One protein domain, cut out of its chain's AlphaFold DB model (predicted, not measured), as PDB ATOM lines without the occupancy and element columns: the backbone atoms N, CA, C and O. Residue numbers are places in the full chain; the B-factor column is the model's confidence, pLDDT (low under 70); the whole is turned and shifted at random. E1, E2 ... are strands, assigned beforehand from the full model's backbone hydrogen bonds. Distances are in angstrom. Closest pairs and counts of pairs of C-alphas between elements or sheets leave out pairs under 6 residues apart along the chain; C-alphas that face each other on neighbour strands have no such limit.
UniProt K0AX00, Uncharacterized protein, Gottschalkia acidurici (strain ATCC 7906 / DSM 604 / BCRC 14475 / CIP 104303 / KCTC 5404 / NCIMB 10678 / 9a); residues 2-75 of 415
ATOM      1  N   GLY A   2       0.173 -49.326 -41.950       88.38
ATOM      2  CA  GLY A   2      -0.107 -50.583 -41.251       88.38
ATOM      3  C   GLY A   2      -1.517 -51.071 -41.551       88.38
ATOM      4  O   GLY A   2      -2.442 -50.262 -41.606       88.38
ATOM      5  N   GLU A   3      -1.675 -52.373 -41.750       90.75
ATOM      6  CA  GLU A   3      -2.963 -52.991 -42.064       90.75
ATOM      7  C   GLU A   3      -3.728 -53.321 -40.780       90.75
ATOM      8  O   GLU A   3      -3.196 -53.915 -39.841       90.75
ATOM      9  N   LEU A   4      -4.996 -52.922 -40.731       86.56
ATOM     10  CA  LEU A   4      -5.936 -53.359 -39.713       86.56
ATOM     11  C   LEU A   4      -6.637 -54.612 -40.221       86.56
ATOM     12  O   LEU A   4      -7.490 -54.535 -41.105       86.56
ATOM     13  N   ILE A   5      -6.267 -55.752 -39.653       87.94
ATOM     14  CA  ILE A   5      -6.710 -57.070 -40.101       87.94
ATOM     15  C   ILE A   5      -7.755 -57.612 -39.124       87.94
ATOM     16  O   ILE A   5      -7.603 -57.503 -37.905       87.94
ATOM     17  N   TYR A   6      -8.825 -58.199 -39.655       82.88
ATOM     18  CA  TYR A   6      -9.834 -58.913 -38.881       82.88
ATOM     19  C   TYR A   6      -9.918 -60.374 -39.304       82.88
ATOM     20  O   TYR A   6     -10.035 -60.701 -40.486       82.88
ATOM     21  N   PHE A   7      -9.912 -61.241 -38.296       85.56
ATOM     22  CA  PHE A   7     -10.060 -62.680 -38.438       85.56
ATOM     23  C   PHE A   7     -11.470 -63.091 -38.025       85.56
ATOM     24  O   PHE A   7     -11.933 -62.775 -36.928       85.56
ATOM     25  N   LYS A   8     -12.148 -63.832 -38.899       83.12
ATOM     26  CA  LYS A   8     -13.476 -64.395 -38.643       83.12
ATOM     27  C   LYS A   8     -13.397 -65.912 -38.650       83.12
ATOM     28  O   LYS A   8     -12.881 -66.473 -39.608       83.12
ATOM     29  N   ASN A   9     -13.951 -66.567 -37.634       85.38
ATOM     30  CA  ASN A   9     -14.147 -68.014 -37.640       85.38
ATOM     31  C   ASN A   9     -15.601 -68.333 -38.003       85.38
ATOM     32  O   ASN A   9     -16.516 -67.921 -37.294       85.38
ATOM     33  N   ILE A  10     -15.815 -69.048 -39.105       84.31
ATOM     34  CA  ILE A  10     -17.117 -69.612 -39.475       84.31
ATOM     35  C   ILE A  10     -16.912 -71.107 -39.681       84.31
ATOM     36  O   ILE A  10     -16.103 -71.506 -40.516       84.31
ATOM     37  N   ASN A  11     -17.654 -71.942 -38.949       92.00
ATOM     38  CA  ASN A  11     -17.612 -73.402 -39.095       92.00
ATOM     39  C   ASN A  11     -16.181 -73.968 -39.028       92.00
ATOM     40  O   ASN A  11     -15.782 -74.774 -39.869       92.00
ATOM     41  N   LYS A  12     -15.397 -73.512 -38.039       91.19
ATOM     42  CA  LYS A  12     -13.986 -73.885 -37.819       91.19
ATOM     43  C   LYS A  12     -13.026 -73.441 -38.933       91.19
ATOM     44  O   LYS A  12     -11.863 -73.835 -38.915       91.19
ATOM     45  N   LYS A  13     -13.469 -72.609 -39.879       93.06
ATOM     46  CA  LYS A  13     -12.614 -71.994 -40.899       93.06
ATOM     47  C   LYS A  13     -12.353 -70.541 -40.542       93.06
ATOM     48  O   LYS A  13     -13.289 -69.756 -40.390       93.06
ATOM     49  N   TRP A  14     -11.077 -70.194 -40.430       93.88
ATOM     50  CA  TRP A  14     -10.641 -68.815 -40.272       93.88
ATOM     51  C   TRP A  14     -10.542 -68.145 -41.640       93.88
ATOM     52  O   TRP A  14      -9.921 -68.679 -42.553       93.88
ATOM     53  N   SER A  15     -11.159 -66.978 -41.775       91.12
ATOM     54  CA  SER A  15     -10.960 -66.077 -42.905       91.12
ATOM     55  C   SER A  15     -10.336 -64.783 -42.411       91.12
ATOM     56  O   SER A  15     -10.811 -64.203 -41.430       91.12
ATOM     57  N   GLU A  16      -9.324 -64.322 -43.127       93.19
ATOM     58  CA  GLU A  16      -8.640 -63.059 -42.901       93.19
ATOM     59  C   GLU A  16      -9.192 -61.996 -43.850       93.19
ATOM     60  O   GLU A  16      -9.432 -62.274 -45.024       93.19
ATOM     61  N   ASN A  17      -9.434 -60.787 -43.346       84.56
ATOM     62  CA  ASN A  17      -9.819 -59.649 -44.174       84.56
ATOM     63  C   ASN A  17      -9.111 -58.384 -43.692       84.56
ATOM     64  O   ASN A  17      -9.133 -58.069 -42.499       84.56
ATOM     65  N   VAL A  18      -8.557 -57.619 -44.630       87.19
ATOM     66  CA  VAL A  18      -8.056 -56.270 -44.358       87.19
ATOM     67  C   VAL A  18      -9.250 -55.321 -44.274       87.19
ATOM     68  O   VAL A  18     -10.014 -55.173 -45.224       87.19
ATOM     69  N   ILE A  19      -9.424 -54.681 -43.119       83.62
ATOM     70  CA  ILE A  19     -10.469 -53.679 -42.886       83.62
ATOM     71  C   ILE A  19     -10.042 -52.329 -43.453       83.62
ATOM     72  O   ILE A  19     -10.838 -51.610 -44.054       83.62
ATOM     73  N   SER A  20      -8.805 -51.923 -43.161       83.62
ATOM     74  CA  SER A  20      -8.316 -50.590 -43.496       83.62
ATOM     75  C   SER A  20      -6.810 -50.474 -43.361       83.62
ATOM     76  O   SER A  20      -6.196 -51.183 -42.573       83.62
ATOM     77  N   ASN A  21      -6.250 -49.469 -44.029       89.38
ATOM     78  CA  ASN A  21      -4.890 -49.014 -43.795       89.38
ATOM     79  C   ASN A  21      -4.885 -47.856 -42.789       89.38
ATOM     80  O   ASN A  21      -5.643 -46.883 -42.911       89.38
ATOM     81  N   LEU A  22      -4.028 -47.974 -41.779       91.00
ATOM     82  CA  LEU A  22      -3.719 -46.943 -40.799       91.00
ATOM     83  C   LEU A  22      -2.383 -46.291 -41.161       91.00
ATOM     84  O   LEU A  22      -1.390 -46.961 -41.466       91.00
ATOM     85  N   ASP A  23      -2.343 -44.962 -41.110       93.56
ATOM     86  CA  ASP A  23      -1.102 -44.215 -41.295       93.56
ATOM     87  C   ASP A  23      -0.256 -44.255 -40.015       93.56
ATOM     88  O   ASP A  23      -0.317 -43.348 -39.182       93.56
ATOM     89  N   LEU A  24       0.513 -45.333 -39.865       95.06
ATOM     90  CA  LEU A  24       1.473 -45.516 -38.774       95.06
ATOM     91  C   LEU A  24       2.767 -44.702 -38.949       95.06
ATOM     92  O   LEU A  24       3.570 -44.655 -38.022       95.06
ATOM     93  N   GLN A  25       2.997 -44.096 -40.123       95.88
ATOM     94  CA  GLN A  25       4.193 -43.277 -40.358       95.88
ATOM     95  C   GLN A  25       4.042 -41.903 -39.713       95.88
ATOM     96  O   GLN A  25       5.004 -41.393 -39.150       95.88
ATOM     97  N   SER A  26       2.833 -41.340 -39.752       96.50
ATOM     98  CA  SER A  26       2.562 -40.025 -39.162       96.50
ATOM     99  C   SER A  26       1.835 -40.100 -37.824       96.50
ATOM    100  O   SER A  26       1.753 -39.085 -37.129       96.50
ATOM    101  N   ASN A  27       1.287 -41.262 -37.440       96.88
ATOM    102  CA  ASN A  27       0.437 -41.375 -36.254       96.88
ATOM    103  C   ASN A  27       0.751 -42.591 -35.380       96.88
ATOM    104  O   ASN A  27       1.092 -43.673 -35.849       96.88
ATOM    105  N   LYS A  28       0.513 -42.419 -34.080       95.81
ATOM    106  CA  LYS A  28       0.474 -43.492 -33.086       95.81
ATOM    107  C   LYS A  28      -0.974 -43.806 -32.741       95.81
ATOM    108  O   LYS A  28      -1.702 -42.889 -32.382       95.81
ATOM    109  N   TYR A  29      -1.365 -45.078 -32.781       95.69
ATOM    110  CA  TYR A  29      -2.713 -45.531 -32.418       95.69
ATOM    111  C   TYR A  29      -2.718 -46.238 -31.056       95.69
ATOM    112  O   TYR A  29      -1.747 -46.902 -30.689       95.69
ATOM    113  N   LYS A  30      -3.810 -46.099 -30.296       95.69
ATOM    114  CA  LYS A  30      -4.044 -46.773 -29.007       95.69
ATOM    115  C   LYS A  30      -5.521 -47.124 -28.806       95.69
ATOM    116  O   LYS A  30      -6.401 -46.513 -29.416       95.69
ATOM    117  N   TYR A  31      -5.773 -48.059 -27.885       93.88
ATOM    118  CA  TYR A  31      -7.103 -48.411 -27.359       93.88
ATOM    119  C   TYR A  31      -8.123 -48.746 -28.450       93.88
ATOM    120  O   TYR A  31      -9.200 -48.157 -28.528       93.88
ATOM    121  N   LEU A  32      -7.751 -49.687 -29.314       92.69
ATOM    122  CA  LEU A  32      -8.610 -50.167 -30.383       92.69
ATOM    123  C   LEU A  32      -9.722 -51.041 -29.790       92.69
ATOM    124  O   LEU A  32      -9.460 -52.084 -29.198       92.69
ATOM    125  N   ASN A  33     -10.966 -50.586 -29.917       90.88
ATOM    126  CA  ASN A  33     -12.143 -51.227 -29.353       90.88
ATOM    127  C   ASN A  33     -13.118 -51.621 -30.459       90.88
ATOM    128  O   ASN A  33     -13.572 -50.766 -31.213       90.88
ATOM    129  N   LEU A  34     -13.476 -52.903 -30.508       87.88
ATOM    130  CA  LEU A  34     -14.513 -53.410 -31.398       87.88
ATOM    131  C   LEU A  34     -15.907 -53.089 -30.837       87.88
ATOM    132  O   LEU A  34     -16.155 -53.257 -29.641       87.88
ATOM    133  N   ILE A  35     -16.801 -52.653 -31.718       88.00
ATOM    134  CA  ILE A  35     -18.215 -52.406 -31.460       88.00
ATOM    135  C   ILE A  35     -19.020 -53.315 -32.384       88.00
ATOM    136  O   ILE A  35     -18.867 -53.251 -33.605       88.00
ATOM    137  N   LEU A  36     -19.871 -54.144 -31.782       83.88
ATOM    138  CA  LEU A  36     -20.841 -54.993 -32.463       83.88
ATOM    139  C   LEU A  36     -22.231 -54.545 -32.011       83.88
ATOM    140  O   LEU A  36     -22.567 -54.695 -30.839       83.88
ATOM    141  N   TYR A  37     -23.001 -53.942 -32.911       82.81
ATOM    142  CA  TYR A  37     -24.341 -53.440 -32.609       82.81
ATOM    143  C   TYR A  37     -25.209 -53.515 -33.862       82.81
ATOM    144  O   TYR A  37     -24.811 -52.961 -34.884       82.81
ATOM    145  N   ASP A  38     -26.372 -54.170 -33.782       81.81
ATOM    146  CA  ASP A  38     -27.347 -54.237 -34.886       81.81
ATOM    147  C   ASP A  38     -26.707 -54.707 -36.214       81.81
ATOM    148  O   ASP A  38     -26.721 -53.999 -37.220       81.81
ATOM    149  N   ASP A  39     -26.000 -55.846 -36.164       79.38
ATOM    150  CA  ASP A  39     -25.208 -56.443 -37.262       79.38
ATOM    151  C   ASP A  39     -24.113 -55.557 -37.884       79.38
ATOM    152  O   ASP A  39     -23.445 -55.933 -38.857       79.38
ATOM    153  N   LYS A  40     -23.850 -54.392 -37.291       83.69
ATOM    154  CA  LYS A  40     -22.792 -53.481 -37.715       83.69
ATOM    155  C   LYS A  40     -21.538 -53.743 -36.904       83.69
ATOM    156  O   LYS A  40     -21.564 -53.949 -35.690       83.69
ATOM    157  N   ILE A  41     -20.416 -53.706 -37.615       86.25
ATOM    158  CA  ILE A  41     -19.082 -53.823 -37.041       86.25
ATOM    159  C   ILE A  41     -18.434 -52.459 -37.162       86.25
ATOM    160  O   ILE A  41     -18.374 -51.871 -38.247       86.25
ATOM    161  N   SER A  42     -17.972 -51.930 -36.043       90.75
ATOM    162  CA  SER A  42     -17.277 -50.653 -35.994       90.75
ATOM    163  C   SER A  42     -16.119 -50.713 -35.018       90.75
ATOM    164  O   SER A  42     -16.045 -51.596 -34.166       90.75
ATOM    165  N   ILE A  43     -15.185 -49.785 -35.163       92.69
ATOM    166  CA  ILE A  43     -14.019 -49.668 -34.302       92.69
ATOM    167  C   ILE A  43     -13.984 -48.263 -33.732       92.69
ATOM    168  O   ILE A  43     -14.104 -47.283 -34.459       92.69
ATOM    169  N   LEU A  44     -13.785 -48.174 -32.424       95.19
ATOM    170  CA  LEU A  44     -13.440 -46.936 -31.753       95.19
ATOM    171  C   LEU A  44     -11.970 -47.023 -31.355       95.19
ATOM    172  O   LEU A  44     -11.564 -47.955 -30.662       95.19
ATOM    173  N   CYS A  45     -11.151 -46.090 -31.814       95.94
ATOM    174  CA  CYS A  45      -9.730 -46.059 -31.493       95.94
ATOM    175  C   CYS A  45      -9.286 -44.635 -31.177       95.94
ATOM    176  O   CYS A  45     -10.024 -43.674 -31.376       95.94
ATOM    177  N   SER A  46      -8.069 -44.503 -30.665       97.31
ATOM    178  CA  SER A  46      -7.430 -43.203 -30.495       97.31
ATOM    179  C   SER A  46      -6.158 -43.112 -31.309       97.31
ATOM    180  O   SER A  46      -5.464 -44.117 -31.467       97.31
ATOM    181  N   TYR A  47      -5.842 -41.916 -31.792       96.94
ATOM    182  CA  TYR A  47      -4.587 -41.660 -32.478       96.94
ATOM    183  C   TYR A  47      -4.024 -40.271 -32.172       96.94
ATOM    184  O   TYR A  47      -4.774 -39.320 -31.965       96.94
ATOM    185  N   SER A  48      -2.701 -40.143 -32.173       97.88
ATOM    186  CA  SER A  48      -1.992 -38.861 -32.088       97.88
ATOM    187  C   SER A  48      -1.010 -38.730 -33.240       97.88
ATOM    188  O   SER A  48      -0.335 -39.705 -33.580       97.88
ATOM    189  N   ASN A  49      -0.866 -37.524 -33.779       96.81
ATOM    190  CA  ASN A  49       0.180 -37.236 -34.753       96.81
ATOM    191  C   ASN A  49       1.558 -37.261 -34.062       96.81
ATOM    192  O   ASN A  49       1.694 -36.779 -32.937       96.81
ATOM    193  N   LEU A  50       2.584 -37.819 -34.710       95.81
ATOM    194  CA  LEU A  50       3.931 -37.910 -34.135       95.81
ATOM    195  C   LEU A  50       4.599 -36.536 -33.940       95.81
ATOM    196  O   LEU A  50       5.416 -36.392 -33.033       95.81
ATOM    197  N   VAL A  51       4.218 -35.526 -34.733       96.50
ATOM    198  CA  VAL A  51       4.663 -34.125 -34.600       96.50
ATOM    199  C   VAL A  51       4.029 -33.455 -33.378       96.50
ATOM    200  O   VAL A  51       4.687 -32.676 -32.694       96.50
ATOM    201  N   ASN A  52       2.771 -33.781 -33.061       95.94
ATOM    202  CA  ASN A  52       2.073 -33.265 -31.880       95.94
ATOM    203  C   ASN A  52       1.514 -34.408 -31.013       95.94
ATOM    204  O   ASN A  52       0.305 -34.658 -31.009       95.94
ATOM    205  N   PRO A  53       2.373 -35.091 -30.232       95.06
ATOM    206  CA  PRO A  53       1.979 -36.260 -29.448       95.06
ATOM    207  C   PRO A  53       1.154 -35.914 -28.195       95.06
ATOM    208  O   PRO A  53       0.847 -36.802 -27.402       95.06
ATOM    209  N   ILE A  54       0.845 -34.630 -27.974       96.38
ATOM    210  CA  ILE A  54       0.061 -34.138 -26.833       96.38
ATOM    211  C   ILE A  54      -1.440 -34.167 -27.149       96.38
ATOM    212  O   ILE A  54      -2.251 -34.362 -26.238       96.38
ATOM    213  N   VAL A  55      -1.799 -34.002 -28.426       96.88
ATOM    214  CA  VAL A  55      -3.184 -34.011 -28.900       96.88
ATOM    215  C   VAL A  55      -3.536 -35.396 -29.429       96.88
ATOM    216  O   VAL A  55      -2.912 -35.915 -30.355       96.88
ATOM    217  N   TRP A  56      -4.569 -35.981 -28.839       97.81
ATOM    218  CA  TRP A  56      -5.124 -37.272 -29.215       97.81
ATOM    219  C   TRP A  56      -6.518 -37.082 -29.787       97.81
ATOM    220  O   TRP A  56      -7.322 -36.330 -29.252       97.81
ATOM    221  N   ASN A  57      -6.823 -37.789 -30.861       97.38
ATOM    222  CA  ASN A  57      -8.150 -37.839 -31.448       97.38
ATOM    223  C   ASN A  57      -8.766 -39.195 -31.138       97.38
ATOM    224  O   ASN A  57      -8.092 -40.214 -31.282       97.38
ATOM    225  N   ILE A  58     -10.038 -39.218 -30.752       97.38
ATOM    226  CA  ILE A  58     -10.832 -40.447 -30.732       97.38
ATOM    227  C   ILE A  58     -11.541 -40.543 -32.080       97.38
ATOM    228  O   ILE A  58     -12.238 -39.615 -32.488       97.38
ATOM    229  N   GLN A  59     -11.343 -41.654 -32.780       95.69
ATOM    230  CA  GLN A  59     -11.852 -41.903 -34.120       95.69
ATOM    231  C   GLN A  59     -12.809 -43.088 -34.110       95.69
ATOM    232  O   GLN A  59     -12.513 -44.144 -33.550       95.69
ATOM    233  N   TYR A  60     -13.945 -42.903 -34.770       95.12
ATOM    234  CA  TYR A  60     -14.894 -43.955 -35.084       95.12
ATOM    235  C   TYR A  60     -14.670 -44.419 -36.522       95.12
ATOM    236  O   TYR A  60     -14.601 -43.599 -37.441       95.12
ATOM    237  N   ILE A  61     -14.581 -45.731 -36.711       92.94
ATOM    238  CA  ILE A  61     -14.406 -46.389 -38.003       92.94
ATOM    239  C   ILE A  61     -15.581 -47.346 -38.206       92.94
ATOM    240  O   ILE A  61     -15.653 -48.384 -37.547       92.94
ATOM    241  N   SER A  62     -16.502 -47.009 -39.107       91.31
ATOM    242  CA  SER A  62     -17.511 -47.948 -39.601       91.31
ATOM    243  C   SER A  62     -16.852 -48.922 -40.568       91.31
ATOM    244  O   SER A  62     -16.094 -48.496 -41.436       91.31
ATOM    245  N   ILE A  63     -17.132 -50.218 -40.428       86.38
ATOM    246  CA  ILE A  63     -16.649 -51.260 -41.350       86.38
ATOM    247  C   ILE A  63     -17.803 -51.789 -42.200       86.38
ATOM    248  O   ILE A  63     -17.636 -52.045 -43.389       86.38
ATOM    249  N   ARG A  64     -18.975 -51.973 -41.584       79.12
ATOM    250  CA  ARG A  64     -20.204 -52.436 -42.238       79.12
ATOM    251  C   ARG A  64     -21.384 -51.555 -41.818       79.12
ATOM    252  O   ARG A  64     -21.475 -51.252 -40.628       79.12
ATOM    253  N   PRO A  65     -22.293 -51.187 -42.744       77.44
ATOM    254  CA  PRO A  65     -22.385 -51.653 -44.137       77.44
ATOM    255  C   PRO A  65     -21.393 -50.985 -45.100       77.44
ATOM    256  O   PRO A  65     -21.050 -51.574 -46.120       77.44
ATOM    257  N   SER A  66     -20.898 -49.796 -44.768       83.25
ATOM    258  CA  SER A  66     -19.903 -49.069 -45.550       83.25
ATOM    259  C   SER A  66     -18.727 -48.657 -44.675       83.25
ATOM    260  O   SER A  66     -18.853 -48.472 -43.457       83.25
ATOM    261  N   PHE A  67     -17.573 -48.530 -45.324       86.81
ATOM    262  CA  PHE A  67     -16.371 -48.035 -44.690       86.81
ATOM    263  C   PHE A  67     -16.447 -46.512 -44.530       86.81
ATOM    264  O   PHE A  67     -16.528 -45.784 -45.517       86.81
ATOM    265  N   GLU A  68     -16.387 -46.031 -43.290       90.44
ATOM    266  CA  GLU A  68     -16.392 -44.601 -42.963       90.44
ATOM    267  C   GLU A  68     -15.435 -44.346 -41.800       90.44
ATOM    268  O   GLU A  68     -15.429 -45.093 -40.822       90.44
ATOM    269  N   LYS A  69     -14.641 -43.275 -41.877       91.25
ATOM    270  CA  LYS A  69     -13.780 -42.804 -40.786       91.25
ATOM    271  C   LYS A  69     -14.214 -41.404 -40.382       91.25
ATOM    272  O   LYS A  69     -14.290 -40.523 -41.233       91.25
ATOM    273  N   ARG A  70     -14.417 -41.177 -39.085       91.75
ATOM    274  CA  ARG A  70     -14.721 -39.845 -38.548       91.75
ATOM    275  C   ARG A  70     -14.070 -39.609 -37.200       91.75
ATOM    276  O   ARG A  70     -14.022 -40.498 -36.348       91.75
ATOM    277  N   ASN A  71     -13.604 -38.386 -36.998       94.38
ATOM    278  CA  ASN A  71     -13.113 -37.947 -35.702       94.38
ATOM    279  C   ASN A  71     -14.307 -37.600 -34.815       94.38
ATOM    280  O   ASN A  71     -15.151 -36.801 -35.203       94.38
ATOM    281  N   VAL A  72     -14.367 -38.232 -33.647       94.75
ATOM    282  CA  VAL A  72     -15.412 -38.030 -32.638       94.75
ATOM    283  C   VAL A  72     -15.082 -36.818 -31.775       94.75
ATOM    284  O   VAL A  72     -15.948 -35.999 -31.489       94.75
ATOM    285  N   THR A  73     -13.828 -36.715 -31.327       95.56
ATOM    286  CA  THR A  73     -13.350 -35.611 -30.487       95.56
ATOM    287  C   THR A  73     -11.824 -35.533 -30.499       95.56
ATOM    288  O   THR A  73     -11.148 -36.530 -30.774       95.56
ATOM    289  N   SER A  74     -11.296 -34.357 -30.162       95.88
ATOM    290  CA  SER A  74      -9.873 -34.081 -29.959       95.88
ATOM    291  C   SER A  74      -9.624 -33.733 -28.491       95.88
ATOM    292  O   SER A  74     -10.394 -33.002 -27.872       95.88
ATOM    293  N   ILE A  75      -8.554 -34.277 -27.922       95.56
ATOM    294  CA  ILE A  75      -8.275 -34.288 -26.487       95.56
ATOM    295  C   ILE A  75      -6.823 -33.883 -26.266       95.56
ATOM    296  O   ILE A  75      -5.919 -34.405 -26.918       95.56
TER     297      ILE A  75
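This is residues 2 to 75 of the 415 residues of an uncharacterized protein of Gottschalkia acidurici (strain ATCC 7906 / DSM 604 / BCRC 14475 / CIP 104303 / KCTC 5404 / NCIMB 10678 / 9a) (UniProt K0AX00). A strongly twisted sheet of four strands, E3 to E6, forms one part, and a long two-stranded hairpin, E1 and E2, forms a second, joined to it by one tight link. The hairpin's tip, residues 9 to 14, sticks out free. The 74 printed residues hold six named strands, E1 to E6 in chain order, and no named helix: all strand. The sheet's order is E3, E4, E5, E6, antiparallel. The whole is only just loose, close to compact, with a radius of gyration of the C-alphas of 13.7 A, and elongated, spanning 45 by 25 by 18 A.

Start with E3, residues 27 to 37, an edge strand that bends by 60 degrees at residue 30. It forms a hairpin with E4, residues 40 to 49, at 164 degrees; look for N 30 and O 46, 2.8 A apart. E5, residues 55 to 62, forms the next hairpin with E4, with N 45 and O 59 at 2.9 A. E6, residues 68 to 75, is the other edge strand, in a hairpin with E5, with N 58 and O 73 at 2.9 A. These four make a meander, each strand the antiparallel neighbour of the one before. E1, residues 2 to 10, and E2, residues 13 to 22, form their own hairpin at 156 degrees, with N 8 and O 15 at 2.9 A. Both are apart from E3, E4, E5 and E6.

Find C-alpha 27 at (0.437, -41.375, -36.254); E3 runs 27.8 A from there. E4 measures 28.3 A, E5 22.7 A, E1 25.6 A and E2 26.6 A. E6 runs 21.1 A to C-alpha 75 at (-8.275, -34.288, -26.487).

The C-alphas farthest apart, those of Asn 11 and Val 51, are 45.4 A apart. The printed part has no cut, its links are tight, and no printed residue is under 70 in pLDDT.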